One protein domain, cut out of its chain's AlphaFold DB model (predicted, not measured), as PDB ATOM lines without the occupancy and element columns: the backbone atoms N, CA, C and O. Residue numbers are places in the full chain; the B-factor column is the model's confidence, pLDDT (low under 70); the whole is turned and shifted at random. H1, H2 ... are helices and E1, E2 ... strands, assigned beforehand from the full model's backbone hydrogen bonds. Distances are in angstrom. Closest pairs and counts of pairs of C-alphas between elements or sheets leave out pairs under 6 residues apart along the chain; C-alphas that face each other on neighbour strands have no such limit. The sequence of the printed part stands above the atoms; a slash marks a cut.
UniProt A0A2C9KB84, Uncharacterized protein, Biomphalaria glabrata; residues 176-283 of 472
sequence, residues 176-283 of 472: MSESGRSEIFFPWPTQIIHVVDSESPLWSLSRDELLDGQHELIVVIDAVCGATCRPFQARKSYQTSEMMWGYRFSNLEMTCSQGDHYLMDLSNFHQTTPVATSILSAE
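AT A GLANCE: This is residues 176 to 283 of the 472 residues of an uncharacterized protein of Biomphalaria glabrata (UniProt A0A2C9KB84). With little regular structure, the model is an open frame: a long hairpin, E1 and E2, and a narrow arm of short strand pairs, E3 with E6 and E4 with E5, with unnamed residues 188 to 194 between them and H1 near one end. The 108 printed residues hold H1, then E1 to E6; the 38 in named elements are mostly strand, in three two-stranded antiparallel sheets. It is loose, radius of gyration of the C-alphas 17.1 A, spanning 50 by 34 by 24 A.

IN THESE COORDINATES: After residues 176 to 206, H1 is residues 207 to 212, from C-alpha 207 at (-13.633, 83.849, 23.570). E1 is 216 to 225, 27.5 A; E2 230 to 239, 29.8 A; E3 247 to 249; E4 254 to 256; E5 262 to 264; E6 272 to 274, ending at (-23.026, 75.642, 16.397).

HOW THE PARTS SIT: Hairpin E1 and E2 is antiparallel at 162 degrees, N 217 to O 238 2.8 A. Hairpin E4 and E5 has N 255 to O 263 at 2.8 A; E3 and E6, N 248 to O 273 at 2.9 A. H1 has every O i to N i+4 pair within hydrogen-bond range. E1 and E3 are apart.

THE WHOLE: The farthest C-alphas, Ser 204 and Gly 259, are 51.4 A apart. The printed part has no cut and no long link; residue 259 alone is under pLDDT 70.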
ATOM      1  N   MET A 176      -3.038  66.314  18.974       81.75
ATOM      2  CA  MET A 176      -3.279  64.887  19.137       81.75
ATOM      3  C   MET A 176      -4.380  64.426  18.186       81.75
ATOM      4  O   MET A 176      -5.247  65.204  17.775       81.75
ATOM      5  N   SER A 177      -4.344  63.139  17.857       80.12
ATOM      6  CA  SER A 177      -5.486  62.422  17.295       80.12
ATOM      7  C   SER A 177      -6.600  62.271  18.340       80.12
ATOM      8  O   SER A 177      -6.373  62.446  19.538       80.12
ATOM      9  N   GLU A 178      -7.789  61.862  17.902       72.94
ATOM     10  CA  GLU A 178      -8.892  61.464  18.788       72.94
ATOM     11  C   GLU A 178      -8.490  60.313  19.733       72.94
ATOM     12  O   GLU A 178      -8.937  60.266  20.874       72.94
ATOM     13  N   SER A 179      -7.557  59.454  19.307       73.12
ATOM     14  CA  SER A 179      -6.955  58.394  20.131       73.12
ATOM     15  C   SER A 179      -5.862  58.877  21.100       73.12
ATOM     16  O   SER A 179      -5.226  58.071  21.772       73.12
ATOM     17  N   GLY A 180      -5.577  60.183  21.154       73.12
ATOM     18  CA  GLY A 180      -4.564  60.764  22.045       73.12
ATOM     19  C   GLY A 180      -3.109  60.584  21.592       73.12
ATOM     20  O   GLY A 180      -2.194  61.013  22.291       73.12
ATOM     21  N   ARG A 181      -2.859  59.981  20.422       75.62
ATOM     22  CA  ARG A 181      -1.504  59.826  19.859       75.62
ATOM     23  C   ARG A 181      -1.083  61.060  19.058       75.62
ATOM     24  O   ARG A 181      -1.920  61.720  18.443       75.62
ATOM     25  N   SER A 182       0.217  61.354  19.046       72.56
ATOM     26  CA  SER A 182       0.823  62.419  18.228       72.56
ATOM     27  C   SER A 182       0.998  62.018  16.758       72.56
ATOM     28  O   SER A 182       1.004  62.873  15.875       72.56
ATOM     29  N   GLU A 183       1.114  60.718  16.486       79.31
ATOM     30  CA  GLU A 183       1.163  60.158  15.139       79.31
ATOM     31  C   GLU A 183      -0.257  59.997  14.595       79.31
ATOM     32  O   GLU A 183      -1.093  59.300  15.176       79.31
ATOM     33  N   ILE A 184      -0.527  60.657  13.471       76.62
ATOM     34  CA  ILE A 184      -1.832  60.629  12.817       76.62
ATOM     35  C   ILE A 184      -1.679  59.900  11.496       76.62
ATOM     36  O   ILE A 184      -0.855  60.249  10.650       76.62
ATOM     37  N   PHE A 185      -2.510  58.888  11.320       76.31
ATOM     38  CA  PHE A 185      -2.643  58.179  10.070       76.31
ATOM     39  C   PHE A 185      -3.891  58.709   9.345       76.31
ATOM     40  O   PHE A 185      -4.946  58.822   9.963       76.31
ATOM     41  N   PHE A 186      -3.769  59.074   8.059       78.00
ATOM     42  CA  PHE A 186      -4.825  59.747   7.278       78.00
ATOM     43  C   PHE A 186      -5.431  58.848   6.177       78.00
ATOM     44  O   PHE A 186      -5.184  59.081   4.992       78.00
ATOM     45  N   PRO A 187      -6.236  57.830   6.524       76.62
ATOM     46  CA  PRO A 187      -7.005  57.068   5.540       76.62
ATOM     47  C   PRO A 187      -8.232  57.844   5.048       76.62
ATOM     48  O   PRO A 187      -8.669  57.693   3.913       76.62
ATOM     49  N   TRP A 188      -8.772  58.709   5.900       82.38
ATOM     50  CA  TRP A 188      -9.889  59.598   5.617       82.38
ATOM     51  C   TRP A 188      -9.709  60.917   6.386       82.38
ATOM     52  O   TRP A 188      -8.858  61.003   7.283       82.38
ATOM     53  N   PRO A 189     -10.490  61.963   6.054       85.38
ATOM     54  CA  PRO A 189     -10.621  63.169   6.864       85.38
ATOM     55  C   PRO A 189     -10.687  62.903   8.371       85.38
ATOM     56  O   PRO A 189     -11.697  62.442   8.893       85.38
ATOM     57  N   THR A 190      -9.603  63.223   9.073       83.12
ATOM     58  CA  THR A 190      -9.484  63.024  10.522       83.12
ATOM     59  C   THR A 190      -9.414  64.378  11.215       83.12
ATOM     60  O   THR A 190      -8.774  65.309  10.717       83.12
ATOM     61  N   GLN A 191     -10.094  64.501  12.354       85.38
ATOM     62  CA  GLN A 191     -10.059  65.715  13.162       85.38
ATOM     63  C   GLN A 191      -8.786  65.735  14.008       85.38
ATOM     64  O   GLN A 191      -8.448  64.755  14.665       85.38
ATOM     65  N   ILE A 192      -8.085  66.865  13.984       87.88
ATOM     66  CA  ILE A 192      -6.890  67.089  14.795       87.88
ATOM     67  C   ILE A 192      -7.305  67.948  15.983       87.88
ATOM     68  O   ILE A 192      -7.875  69.025  15.797       87.88
ATOM     69  N   ILE A 193      -7.023  67.470  17.191       88.94
ATOM     70  CA  ILE A 193      -7.500  68.080  18.430       88.94
ATOM     71  C   ILE A 193      -6.304  68.641  19.194       88.94
ATOM     72  O   ILE A 193      -5.271  67.995  19.341       88.94
ATOM     73  N   HIS A 194      -6.448  69.861  19.699       90.62
ATOM     74  CA  HIS A 194      -5.559  70.414  20.711       90.62
ATOM     75  C   HIS A 194      -6.352  70.561  22.007       90.62
ATOM     76  O   HIS A 194      -7.393  71.223  22.027       90.62
ATOM     77  N   VAL A 195      -5.869  69.935  23.077       88.62
ATOM     78  CA  VAL A 195      -6.453  70.085  24.409       88.62
ATOM     79  C   VAL A 195      -5.888  71.356  25.034       88.62
ATOM     80  O   VAL A 195      -4.675  71.511  25.141       88.62
ATOM     81  N   VAL A 196      -6.773  72.271  25.427       90.56
ATOM     82  CA  VAL A 196      -6.394  73.512  26.110       90.56
ATOM     83  C   VAL A 196      -6.281  73.220  27.605       90.56
ATOM     84  O   VAL A 196      -7.258  73.338  28.344       90.56
ATOM     85  N   ASP A 197      -5.099  72.780  28.018       88.31
ATOM     86  CA  ASP A 197      -4.695  72.565  29.409       88.31
ATOM     87  C   ASP A 197      -3.899  73.766  29.953       88.31
ATOM     88  O   ASP A 197      -3.751  74.778  29.273       88.31
ATOM     89  N   SER A 198      -3.385  73.665  31.182       88.94
ATOM     90  CA  SER A 198      -2.583  74.720  31.814       88.94
ATOM     91  C   SER A 198      -1.247  75.004  31.119       88.94
ATOM     92  O   SER A 198      -0.657  76.053  31.366       88.94
ATOM     93  N   GLU A 199      -0.750  74.085  30.286       88.56
ATOM     94  CA  GLU A 199       0.480  74.271  29.505       88.56
ATOM     95  C   GLU A 199       0.207  74.965  28.163       88.56
ATOM     96  O   GLU A 199       1.105  75.567  27.566       88.56
ATOM     97  N   SER A 200      -1.038  74.912  27.687       90.25
ATOM     98  CA  SER A 200      -1.448  75.542  26.442       90.25
ATOM     99  C   SER A 200      -1.300  77.067  26.496       90.25
ATOM    100  O   SER A 200      -1.800  77.720  27.417       90.25
ATOM    101  N   PRO A 201      -0.747  77.701  25.442       89.12
ATOM    102  CA  PRO A 201      -0.724  79.160  25.333       89.12
ATOM    103  C   PRO A 201      -2.129  79.775  25.211       89.12
ATOM    104  O   PRO A 201      -2.271  80.994  25.288       89.12
ATOM    105  N   LEU A 202      -3.162  78.951  24.998       89.44
ATOM    106  CA  LEU A 202      -4.559  79.372  24.907       89.44
ATOM    107  C   LEU A 202      -5.306  79.268  26.251       89.44
ATOM    108  O   LEU A 202      -6.468  79.657  26.315       89.44
ATOM    109  N   TRP A 203      -4.665  78.773  27.319       90.94
ATOM    110  CA  TRP A 203      -5.299  78.478  28.612       90.94
ATOM    111  C   TRP A 203      -6.057  79.658  29.229       90.94
ATOM    112  O   TRP A 203      -7.214  79.530  29.649       90.94
ATOM    113  N   SER A 204      -5.405  80.819  29.264       90.19
ATOM    114  CA  SER A 204      -5.929  82.028  29.896       90.19
ATOM    115  C   SER A 204      -6.835  82.847  28.975       90.19
ATOM    116  O   SER A 204      -7.480  83.780  29.444       90.19
ATOM    117  N   LEU A 205      -6.910  82.520  27.677       88.44
ATOM    118  CA  LEU A 205      -7.651  83.310  26.692       88.44
ATOM    119  C   LEU A 205      -9.148  82.988  26.726       88.44
ATOM    120  O   LEU A 205      -9.566  81.838  26.589       88.44
ATOM    121  N   SER A 206      -9.970  84.022  26.893       89.19
ATOM    122  CA  SER A 206     -11.423  83.931  26.722       89.19
ATOM    123  C   SER A 206     -11.833  84.014  25.250       89.19
ATOM    124  O   SER A 206     -11.031  84.380  24.389       89.19
ATOM    125  N   ARG A 207     -13.106  83.724  24.940       87.44
ATOM    126  CA  ARG A 207     -13.633  83.849  23.570       87.44
ATOM    127  C   ARG A 207     -13.380  85.238  22.984       87.44
ATOM    128  O   ARG A 207     -12.936  85.350  21.846       87.44
ATOM    129  N   ASP A 208     -13.707  86.283  23.739       87.81
ATOM    130  CA  ASP A 208     -13.670  87.654  23.230       87.81
ATOM    131  C   ASP A 208     -12.220  88.138  23.071       87.81
ATOM    132  O   ASP A 208     -11.901  88.780  22.075       87.81
ATOM    133  N   GLU A 209     -11.319  87.751  23.982       87.06
ATOM    134  CA  GLU A 209      -9.878  88.022  23.863       87.06
ATOM    135  C   GLU A 209      -9.241  87.258  22.704       87.06
ATOM    136  O   GLU A 209      -8.432  87.826  21.974       87.06
ATOM    137  N   LEU A 210      -9.626  85.992  22.498       86.31
ATOM    138  CA  LEU A 210      -9.150  85.209  21.367       86.31
ATOM    139  C   LEU A 210      -9.581  85.863  20.054       86.31
ATOM    140  O   LEU A 210      -8.735  86.021  19.182       86.31
ATOM    141  N   LEU A 211     -10.860  86.249  19.933       84.38
ATOM    142  CA  LEU A 211     -11.457  86.808  18.712       84.38
ATOM    143  C   LEU A 211     -11.048  88.264  18.417       84.38
ATOM    144  O   LEU A 211     -11.012  88.651  17.247       84.38
ATOM    145  N   ASP A 212     -10.740  89.072  19.434       84.94
ATOM    146  CA  ASP A 212     -10.222  90.442  19.262       84.94
ATOM    147  C   ASP A 212      -8.685  90.467  19.104       84.94
ATOM    148  O   ASP A 212      -8.112  91.360  18.465       84.94
ATOM    149  N   GLY A 213      -8.010  89.450  19.647       79.12
ATOM    150  CA  GLY A 213      -6.562  89.307  19.664       79.12
ATOM    151  C   GLY A 213      -5.918  89.100  18.289       79.12
ATOM    152  O   GLY A 213      -6.529  88.643  17.320       79.12
ATOM    153  N   GLN A 214      -4.627  89.437  18.200       81.12
ATOM    154  CA  GLN A 214      -3.816  89.244  16.992       81.12
ATOM    155  C   GLN A 214      -3.112  87.886  17.030       81.12
ATOM    156  O   GLN A 214      -1.918  87.807  17.317       81.12
ATOM    157  N   HIS A 215      -3.855  86.818  16.750       83.12
ATOM    158  CA  HIS A 215      -3.330  85.458  16.778       83.12
ATOM    159  C   HIS A 215      -3.355  84.830  15.376       83.12
ATOM    160  O   HIS A 215      -4.278  85.034  14.582       83.12
ATOM    161  N   GLU A 216      -2.309  84.069  15.059       85.88
ATOM    162  CA  GLU A 216      -2.207  83.270  13.838       85.88
ATOM    163  C   GLU A 216      -1.765  81.859  14.237       85.88
ATOM    164  O   GLU A 216      -0.678  81.671  14.783       85.88
ATOM    165  N   LEU A 217      -2.626  80.866  13.999       86.62
ATOM    166  CA  LEU A 217      -2.331  79.461  14.260       86.62
ATOM    167  C   LEU A 217      -1.800  78.813  12.988       86.62
ATOM    168  O   LEU A 217      -2.532  78.641  12.012       86.62
ATOM    169  N   ILE A 218      -0.535  78.413  13.015       85.88
ATOM    170  CA  ILE A 218       0.109  77.714  11.906       85.88
ATOM    171  C   ILE A 218       0.110  76.218  12.218       85.88
ATOM    172  O   ILE A 218       0.752  75.769  13.163       85.88
ATOM    173  N   VAL A 219      -0.601  75.448  11.399       85.44
ATOM    174  CA  VAL A 219      -0.628  73.986  11.442       85.44
ATOM    175  C   VAL A 219       0.353  73.453  10.408       85.44
ATOM    176  O   VAL A 219       0.282  73.806   9.227       85.44
ATOM    177  N   VAL A 220       1.264  72.596  10.857       83.69
ATOM    178  CA  VAL A 220       2.275  71.933  10.033       83.69
ATOM    179  C   VAL A 220       2.089  70.431  10.184       83.69
ATOM    180  O   VAL A 220       2.059  69.926  11.301       83.69
ATOM    181  N   ILE A 221       1.940  69.734   9.062       83.69
ATOM    182  CA  ILE A 221       1.853  68.279   8.991       83.69
ATOM    183  C   ILE A 221       3.092  67.794   8.251       83.69
ATOM    184  O   ILE A 221       3.243  68.059   7.055       83.69
ATOM    185  N   ASP A 222       3.948  67.083   8.973       84.75
ATOM    186  CA  ASP A 222       5.065  66.336   8.413       84.75
ATOM    187  C   ASP A 222       4.593  64.915   8.114       84.75
ATOM    188  O   ASP A 222       4.082  64.220   8.990       84.75
ATOM    189  N   ALA A 223       4.719  64.492   6.860       84.31
ATOM    190  CA  ALA A 223       4.251  63.188   6.414       84.31
ATOM    191  C   ALA A 223       5.195  62.589   5.372       84.31
ATOM    192  O   ALA A 223       5.988  63.285   4.741       84.31
ATOM    193  N   VAL A 224       5.103  61.278   5.164       84.19
ATOM    194  CA  VAL A 224       5.861  60.568   4.127       84.19
ATOM    195  C   VAL A 224       4.895  60.121   3.038       84.19
ATOM    196  O   VAL A 224       3.872  59.501   3.310       84.19
ATOM    197  N   CYS A 225       5.197  60.451   1.785       80.75
ATOM    198  CA  CYS A 225       4.380  60.024   0.655       80.75
ATOM    199  C   CYS A 225       4.591  58.526   0.386       80.75
ATOM    200  O   CYS A 225       5.700  58.132   0.028       80.75
ATOM    201  N   GLY A 226       3.534  57.709   0.475       76.38
ATOM    202  CA  GLY A 226       3.627  56.251   0.305       76.38
ATOM    203  C   GLY A 226       4.170  55.791  -1.056       76.38
ATOM    204  O   GLY A 226       4.907  54.818  -1.123       76.38
ATOM    205  N   ALA A 227       3.888  56.523  -2.139       78.06
ATOM    206  CA  ALA A 227       4.358  56.160  -3.481       78.06
ATOM    207  C   ALA A 227       5.833  56.520  -3.744       78.06
ATOM    208  O   ALA A 227       6.469  55.933  -4.616       78.06
ATOM    209  N   THR A 228       6.377  57.520  -3.042       79.38
ATOM    210  CA  THR A 228       7.739  58.030  -3.302       79.38
ATOM    211  C   THR A 228       8.698  57.839  -2.133       79.38
ATOM    212  O   THR A 228       9.887  58.116  -2.290       79.38
ATOM    213  N   CYS A 229       8.190  57.403  -0.975       80.75
ATOM    214  CA  CYS A 229       8.890  57.327   0.308       80.75
ATOM    215  C   CYS A 229       9.642  58.617   0.664       80.75
ATOM    216  O   CYS A 229      10.687  58.582   1.311       80.75
ATOM    217  N   ARG A 230       9.136  59.775   0.216       76.56
ATOM    218  CA  ARG A 230       9.747  61.076   0.500       76.56
ATOM    219  C   ARG A 230       8.985  61.830   1.576       76.56
ATOM    220  O   ARG A 230       7.751  61.855   1.514       76.56
ATOM    221  N   PRO A 231       9.700  62.497   2.500       81.00
ATOM    222  CA  PRO A 231       9.070  63.426   3.413       81.00
ATOM    223  C   PRO A 231       8.491  64.592   2.609       81.00
ATOM    224  O   PRO A 231       9.138  65.156   1.722       81.00
ATOM    225  N   PHE A 232       7.255  64.948   2.916       79.62
ATOM    226  CA  PHE A 232       6.616  66.162   2.458       79.62
ATOM    227  C   PHE A 232       5.995  66.863   3.657       79.62
ATOM    228  O   PHE A 232       5.640  66.241   4.656       79.62
ATOM    229  N   GLN A 233       5.862  68.176   3.538       81.06
ATOM    230  CA  GLN A 233       5.318  68.995   4.601       81.06
ATOM    231  C   GLN A 233       4.158  69.815   4.062       81.06
ATOM    232  O   GLN A 233       4.326  70.644   3.160       81.06
ATOM    233  N   ALA A 234       2.978  69.575   4.620       81.06
ATOM    234  CA  ALA A 234       1.795  70.375   4.372       81.06
ATOM    235  C   ALA A 234       1.663  71.421   5.476       81.06
ATOM    236  O   ALA A 234       1.930  71.158   6.645       81.06
ATOM    237  N   ARG A 235       1.268  72.636   5.108       81.00
ATOM    238  CA  ARG A 235       1.148  73.739   6.056       81.00
ATOM    239  C   ARG A 235      -0.102  74.541   5.771       81.00
ATOM    240  O   ARG A 235      -0.438  74.777   4.610       81.00
ATOM    241  N   LYS A 236      -0.768  74.992   6.827       84.88
ATOM    242  CA  LYS A 236      -1.932  75.868   6.739       84.88
ATOM    243  C   LYS A 236      -1.938  76.842   7.906       84.88
ATOM    244  O   LYS A 236      -1.549  76.485   9.008       84.88
ATOM    245  N   SER A 237      -2.373  78.066   7.648       86.12
ATOM    246  CA  SER A 237      -2.502  79.110   8.660       86.12
ATOM    247  C   SER A 237      -3.971  79.472   8.839       86.12
ATOM    248  O   SER A 237      -4.687  79.607   7.840       86.12
ATOM    249  N   TYR A 238      -4.375  79.616  10.100       87.50
ATOM    250  CA  TYR A 238      -5.684  80.077  10.537       87.50
ATOM    251  C   TYR A 238      -5.520  81.381  11.309       87.50
ATOM    252  O   TYR A 238      -4.872  81.425  12.358       87.50
ATOM    253  N   GLN A 239      -6.107  82.453  10.795       86.56
ATOM    254  CA  GLN A 239      -6.176  83.721  11.517       86.56
ATOM    255  C   GLN A 239      -7.292  83.678  12.559       86.56
ATOM    256  O   GLN A 239      -8.263  82.945  12.392       86.56
ATOM    257  N   THR A 240      -7.206  84.525  13.584       85.50
ATOM    258  CA  THR A 240      -8.273  84.712  14.578       85.50
ATOM    259  C   THR A 240      -9.680  84.799  13.965       85.50
ATOM    260  O   THR A 240     -10.605  84.150  14.437       85.50
ATOM    261  N   SER A 241      -9.850  85.559  12.877       83.12
ATOM    262  CA  SER A 241     -11.149  85.731  12.207       83.12
ATOM    263  C   SER A 241     -11.673  84.473  11.505       83.12
ATOM    264  O   SER A 241     -12.843  84.419  11.146       83.12
ATOM    265  N   GLU A 242     -10.805  83.494  11.247       86.00
ATOM    266  CA  GLU A 242     -11.149  82.198  10.648       86.00
ATOM    267  C   GLU A 242     -11.433  81.133  11.724       86.00
ATOM    268  O   GLU A 242     -11.916  80.048  11.403       86.00
ATOM    269  N   MET A 243     -11.145  81.429  12.997       88.12
ATOM    270  CA  MET A 243     -11.440  80.549  14.123       88.12
ATOM    271  C   MET A 243     -12.887  80.742  14.575       88.12
ATOM    272  O   MET A 243     -13.323  81.849  14.884       88.12
ATOM    273  N   MET A 244     -13.637  79.645  14.647       89.38
ATOM    274  CA  MET A 244     -15.040  79.661  15.056       89.38
ATOM    275  C   MET A 244     -15.187  79.088  16.467       89.38
ATOM    276  O   MET A 244     -15.080  77.880  16.672       89.38
ATOM    277  N   TRP A 245     -15.446  79.955  17.450       89.38
ATOM    278  CA  TRP A 245     -15.691  79.527  18.830       89.38
ATOM    279  C   TRP A 245     -17.086  78.930  18.989       89.38
ATOM    280  O   TRP A 245     -18.075  79.553  18.606       89.38
ATOM    281  N   GLY A 246     -17.176  77.761  19.623       89.94
ATOM    282  CA  GLY A 246     -18.458  77.105  19.873       89.94
ATOM    283  C   GLY A 246     -19.068  76.461  18.637       89.94
ATOM    284  O   GLY A 246     -20.285  76.381  18.522       89.94
ATOM    285  N   TYR A 247     -18.229  76.011  17.711       92.19
ATOM    286  CA  TYR A 247     -18.641  75.245  16.544       92.19
ATOM    287  C   TYR A 247     -17.965  73.878  16.559       92.19
ATOM    288  O   TYR A 247     -16.862  73.723  17.079       92.19
ATOM    289  N   ARG A 248     -18.628  72.891  15.962       90.38
ATOM    290  CA  ARG A 248     -18.063  71.567  15.682       90.38
ATOM    291  C   ARG A 248     -18.218  71.235  14.203       90.38
ATOM    292  O   ARG A 248     -19.164  71.709  13.573       90.38
ATOM    293  N   PHE A 249     -17.336  70.407  13.656       90.12
ATOM    294  CA  PHE A 249     -17.500  69.900  12.292       90.12
ATOM    295  C   PHE A 249     -18.775  69.060  12.167       90.12
ATOM    296  O   PHE A 249     -19.157  68.346  13.099       90.12
ATOM    297  N   SER A 250     -19.457  69.178  11.027       88.44
ATOM    298  CA  SER A 250     -20.533  68.260  10.659       88.44
ATOM    299  C   SER A 250     -19.974  66.845  10.504       88.44
ATOM    300  O   SER A 250     -18.834  66.659  10.077       88.44
ATOM    301  N   ASN A 251     -20.782  65.838  10.828       82.69
ATOM    302  CA  ASN A 251     -20.387  64.451  10.612       82.69
ATOM    303  C   ASN A 251     -20.257  64.171   9.107       82.69
ATOM    304  O   ASN A 251     -21.103  64.599   8.319       82.69
ATOM    305  N   LEU A 252     -19.217  63.428   8.729       84.25
ATOM    306  CA  LEU A 252     -19.079  62.875   7.386       84.25
ATOM    307  C   LEU A 252     -19.834  61.551   7.323       84.25
ATOM    308  O   LEU A 252     -19.645  60.681   8.177       84.25
ATOM    309  N   GLU A 253     -20.712  61.408   6.336       80.25
ATOM    310  CA  GLU A 253     -21.467  60.176   6.137       80.25
ATOM    311  C   GLU A 253     -20.644  59.184   5.304       80.25
ATOM    312  O   GLU A 253     -20.067  59.532   4.270       80.25
ATOM    313  N   MET A 254     -20.604  57.932   5.760       80.69
ATOM    314  CA  MET A 254     -20.063  56.802   5.009       80.69
ATOM    315  C   MET A 254     -21.205  55.866   4.642       80.69
ATOM    316  O   MET A 254     -21.993  55.458   5.494       80.69
ATOM    317  N   THR A 255     -21.275  55.503   3.369       82.62
ATOM    318  CA  THR A 255     -22.251  54.548   2.849       82.62
ATOM    319  C   THR A 255     -21.523  53.340   2.280       82.62
ATOM    320  O   THR A 255     -20.478  53.476   1.652       82.62
ATOM    321  N   CYS A 256     -22.049  52.143   2.526       77.56
ATOM    322  CA  CYS A 256     -21.532  50.925   1.909       77.56
ATOM    323  C   CYS A 256     -22.206  50.752   0.542       77.56
ATOM    324  O   CYS A 256     -23.438  50.713   0.465       77.56
ATOM    325  N   SER A 257     -21.413  50.708  -0.528       77.44
ATOM    326  CA  SER A 257     -21.915  50.402  -1.870       77.44
ATOM    327  C   SER A 257     -22.137  48.894  -2.025       77.44
ATOM    328  O   SER A 257     -21.507  48.098  -1.337       77.44
ATOM    329  N   GLN A 258     -23.015  48.478  -2.948       74.00
ATOM    330  CA  GLN A 258     -23.323  47.054  -3.187       74.00
ATOM    331  C   GLN A 258     -22.102  46.206  -3.590       74.00
ATOM    332  O   GLN A 258     -22.140  44.988  -3.436       74.00
ATOM    333  N   GLY A 259     -21.025  46.823  -4.082       60.31
ATOM    334  CA  GLY A 259     -19.717  46.186  -4.204       60.31
ATOM    335  C   GLY A 259     -18.799  46.724  -3.117       60.31
ATOM    336  O   GLY A 259     -18.537  47.919  -3.165       60.31
ATOM    337  N   ASP A 260     -18.409  45.857  -2.173       76.56
ATOM    338  CA  ASP A 260     -17.386  45.887  -1.094       76.56
ATOM    339  C   ASP A 260     -16.525  47.159  -0.861       76.56
ATOM    340  O   ASP A 260     -15.341  47.104  -0.535       76.56
ATOM    341  N   HIS A 261     -17.100  48.340  -1.038       76.44
ATOM    342  CA  HIS A 261     -16.417  49.622  -1.023       76.44
ATOM    343  C   HIS A 261     -17.226  50.612  -0.192       76.44
ATOM    344  O   HIS A 261     -18.446  50.748  -0.344       76.44
ATOM    345  N   TYR A 262     -16.522  51.343   0.668       83.06
ATOM    346  CA  TYR A 262     -17.089  52.443   1.433       83.06
ATOM    347  C   TYR A 262     -17.008  53.731   0.613       83.06
ATOM    348  O   TYR A 262     -15.936  54.147   0.180       83.06
ATOM    349  N   LEU A 263     -18.151  54.378   0.417       83.38
ATOM    350  CA  LEU A 263     -18.264  55.688  -0.205       83.38
ATOM    351  C   LEU A 263     -18.404  56.740   0.894       83.38
ATOM    352  O   LEU A 263     -19.370  56.718   1.660       83.38
ATOM    353  N   MET A 264     -17.443  57.658   0.967       85.69
ATOM    354  CA  MET A 264     -17.472  58.794   1.887       85.69
ATOM    355  C   MET A 264     -17.934  60.054   1.153       85.69
ATOM    356  O   MET A 264     -17.301  60.470   0.181       85.69
ATOM    357  N   ASP A 265     -19.009  60.677   1.633       84.75
ATOM    358  CA  ASP A 265     -19.462  61.963   1.106       84.75
ATOM    359  C   ASP A 265     -18.660  63.113   1.735       84.75
ATOM    360  O   ASP A 265     -18.736  63.373   2.937       84.75
ATOM    361  N   LEU A 266     -17.886  63.818   0.906       87.19
ATOM    362  CA  LEU A 266     -17.061  64.960   1.310       87.19
ATOM    363  C   LEU A 266     -17.790  66.306   1.205       87.19
ATOM    364  O   LEU A 266     -17.196  67.340   1.513       87.19
ATOM    365  N   SER A 267     -19.066  66.328   0.810       87.88
ATOM    366  CA  SER A 267     -19.851  67.564   0.658       87.88
ATOM    367  C   SER A 267     -19.890  68.389   1.950       87.88
ATOM    368  O   SER A 267     -19.809  69.617   1.916       87.88
ATOM    369  N   ASN A 268     -19.914  67.713   3.101       86.75
ATOM    370  CA  ASN A 268     -19.968  68.346   4.420       86.75
ATOM    371  C   ASN A 268     -18.585  68.604   5.045       86.75
ATOM    372  O   ASN A 268     -18.515  69.042   6.190       86.75
ATOM    373  N   PHE A 269     -17.480  68.386   4.320       87.62
ATOM    374  CA  PHE A 269     -16.117  68.460   4.873       87.62
ATOM    375  C   PHE A 269     -15.769  69.815   5.506       87.62
ATOM    376  O   PHE A 269     -15.099  69.873   6.532       87.62
ATOM    377  N   HIS A 270     -16.235  70.918   4.920       88.56
ATOM    378  CA  HIS A 270     -16.017  72.261   5.470       88.56
ATOM    379  C   HIS A 270     -17.160  72.749   6.369       88.56
ATOM    380  O   HIS A 270     -17.066  73.839   6.932       88.56
ATOM    381  N   GLN A 271     -18.251  71.991   6.476       90.56
ATOM    382  CA  GLN A 271     -19.449  72.440   7.166       90.56
ATOM    383  C   GLN A 271     -19.288  72.309   8.682       90.56
ATOM    384  O   GLN A 271     -18.761  71.322   9.196       90.56
ATOM    385  N   THR A 272     -19.777  73.313   9.408       92.12
ATOM    386  CA  THR A 272     -19.744  73.346  10.871       92.12
ATOM    387  C   THR A 272     -21.111  73.659  11.453       92.12
ATOM    388  O   THR A 272     -21.873  74.444  10.890       92.12
ATOM    389  N   THR A 273     -21.390  73.095  12.622       92.25
ATOM    390  CA  THR A 273     -22.632  73.288  13.375       92.25
ATOM    391  C   THR A 273     -22.350  73.996  14.702       92.25
ATOM    392  O   THR A 273     -21.334  73.698  15.338       92.25
ATOM    393  N   PRO A 274     -23.198  74.951  15.125       93.38
ATOM    394  CA  PRO A 274     -23.026  75.642  16.397       93.38
ATOM    395  C   PRO A 274     -23.341  74.711  17.575       93.38
ATOM    396  O   PRO A 274     -24.266  73.901  17.520       93.38
ATOM    397  N   VAL A 275     -22.584  74.854  18.659       92.75
ATOM    398  CA  VAL A 275     -22.698  74.085  19.900       92.75
ATOM    399  C   VAL A 275     -22.689  75.052  21.076       92.75
ATOM    400  O   VAL A 275     -21.843  75.947  21.165       92.75
ATOM    401  N   ALA A 276     -23.616  74.854  22.012       89.56
ATOM    402  CA  ALA A 276     -23.637  75.612  23.255       89.56
ATOM    403  C   ALA A 276     -22.337  75.353  24.036       89.56
ATOM    404  O   ALA A 276     -22.083  74.248  24.509       89.56
ATOM    405  N   THR A 277     -21.498  76.379  24.141       87.38
ATOM    406  CA  THR A 277     -20.181  76.316  24.782       87.38
ATOM    407  C   THR A 277     -19.988  77.522  25.690       87.38
ATOM    408  O   THR A 277     -20.565  78.589  25.470       87.38
ATOM    409  N   SER A 278     -19.183  77.347  26.740       87.25
ATOM    410  CA  SER A 278     -18.821  78.453  27.626       87.25
ATOM    411  C   SER A 278     -18.019  79.504  26.860       87.25
ATOM    412  O   SER A 278     -17.218  79.171  25.990       87.25
ATOM    413  N   ILE A 279     -18.231  80.771  27.204       86.44
ATOM    414  CA  ILE A 279     -17.482  81.915  26.659       86.44
ATOM    415  C   ILE A 279     -16.208  82.217  27.463       86.44
ATOM    416  O   ILE A 279     -15.386  83.034  27.052       86.44
ATOM    417  N   LEU A 280     -16.083  81.588  28.635       88.06
ATOM    418  CA  LEU A 280     -14.982  81.786  29.568       88.06
ATOM    419  C   LEU A 280     -13.710  81.105  29.064       88.06
ATOM    420  O   LEU A 280     -13.779  80.108  28.342       88.06
ATOM    421  N   SER A 281     -12.562  81.620  29.507       90.25
ATOM    422  CA  SER A 281     -11.275  80.949  29.319       90.25
ATOM    423  C   SER A 281     -11.259  79.579  29.996       90.25
ATOM    424  O   SER A 281     -12.026  79.320  30.934       90.25
ATOM    425  N   ALA A 282     -10.379  78.699  29.525       89.06
ATOM    426  CA  ALA A 282     -10.222  77.366  30.097       89.06
ATOM    427  C   ALA A 282      -9.791  77.440  31.575       89.06
ATOM    428  O   ALA A 282     -10.336  76.715  32.409       89.06
ATOM    429  N   GLU A 283      -8.941  78.410  31.925       89.81
ATOM    430  CA  GLU A 283      -8.573  78.733  33.307       89.81
ATOM    431  C   GLU A 283      -9.787  79.067  34.185       89.81
ATOM    432  O   GLU A 283     -10.024  78.437  35.218       89.81
TER     433      GLU A 283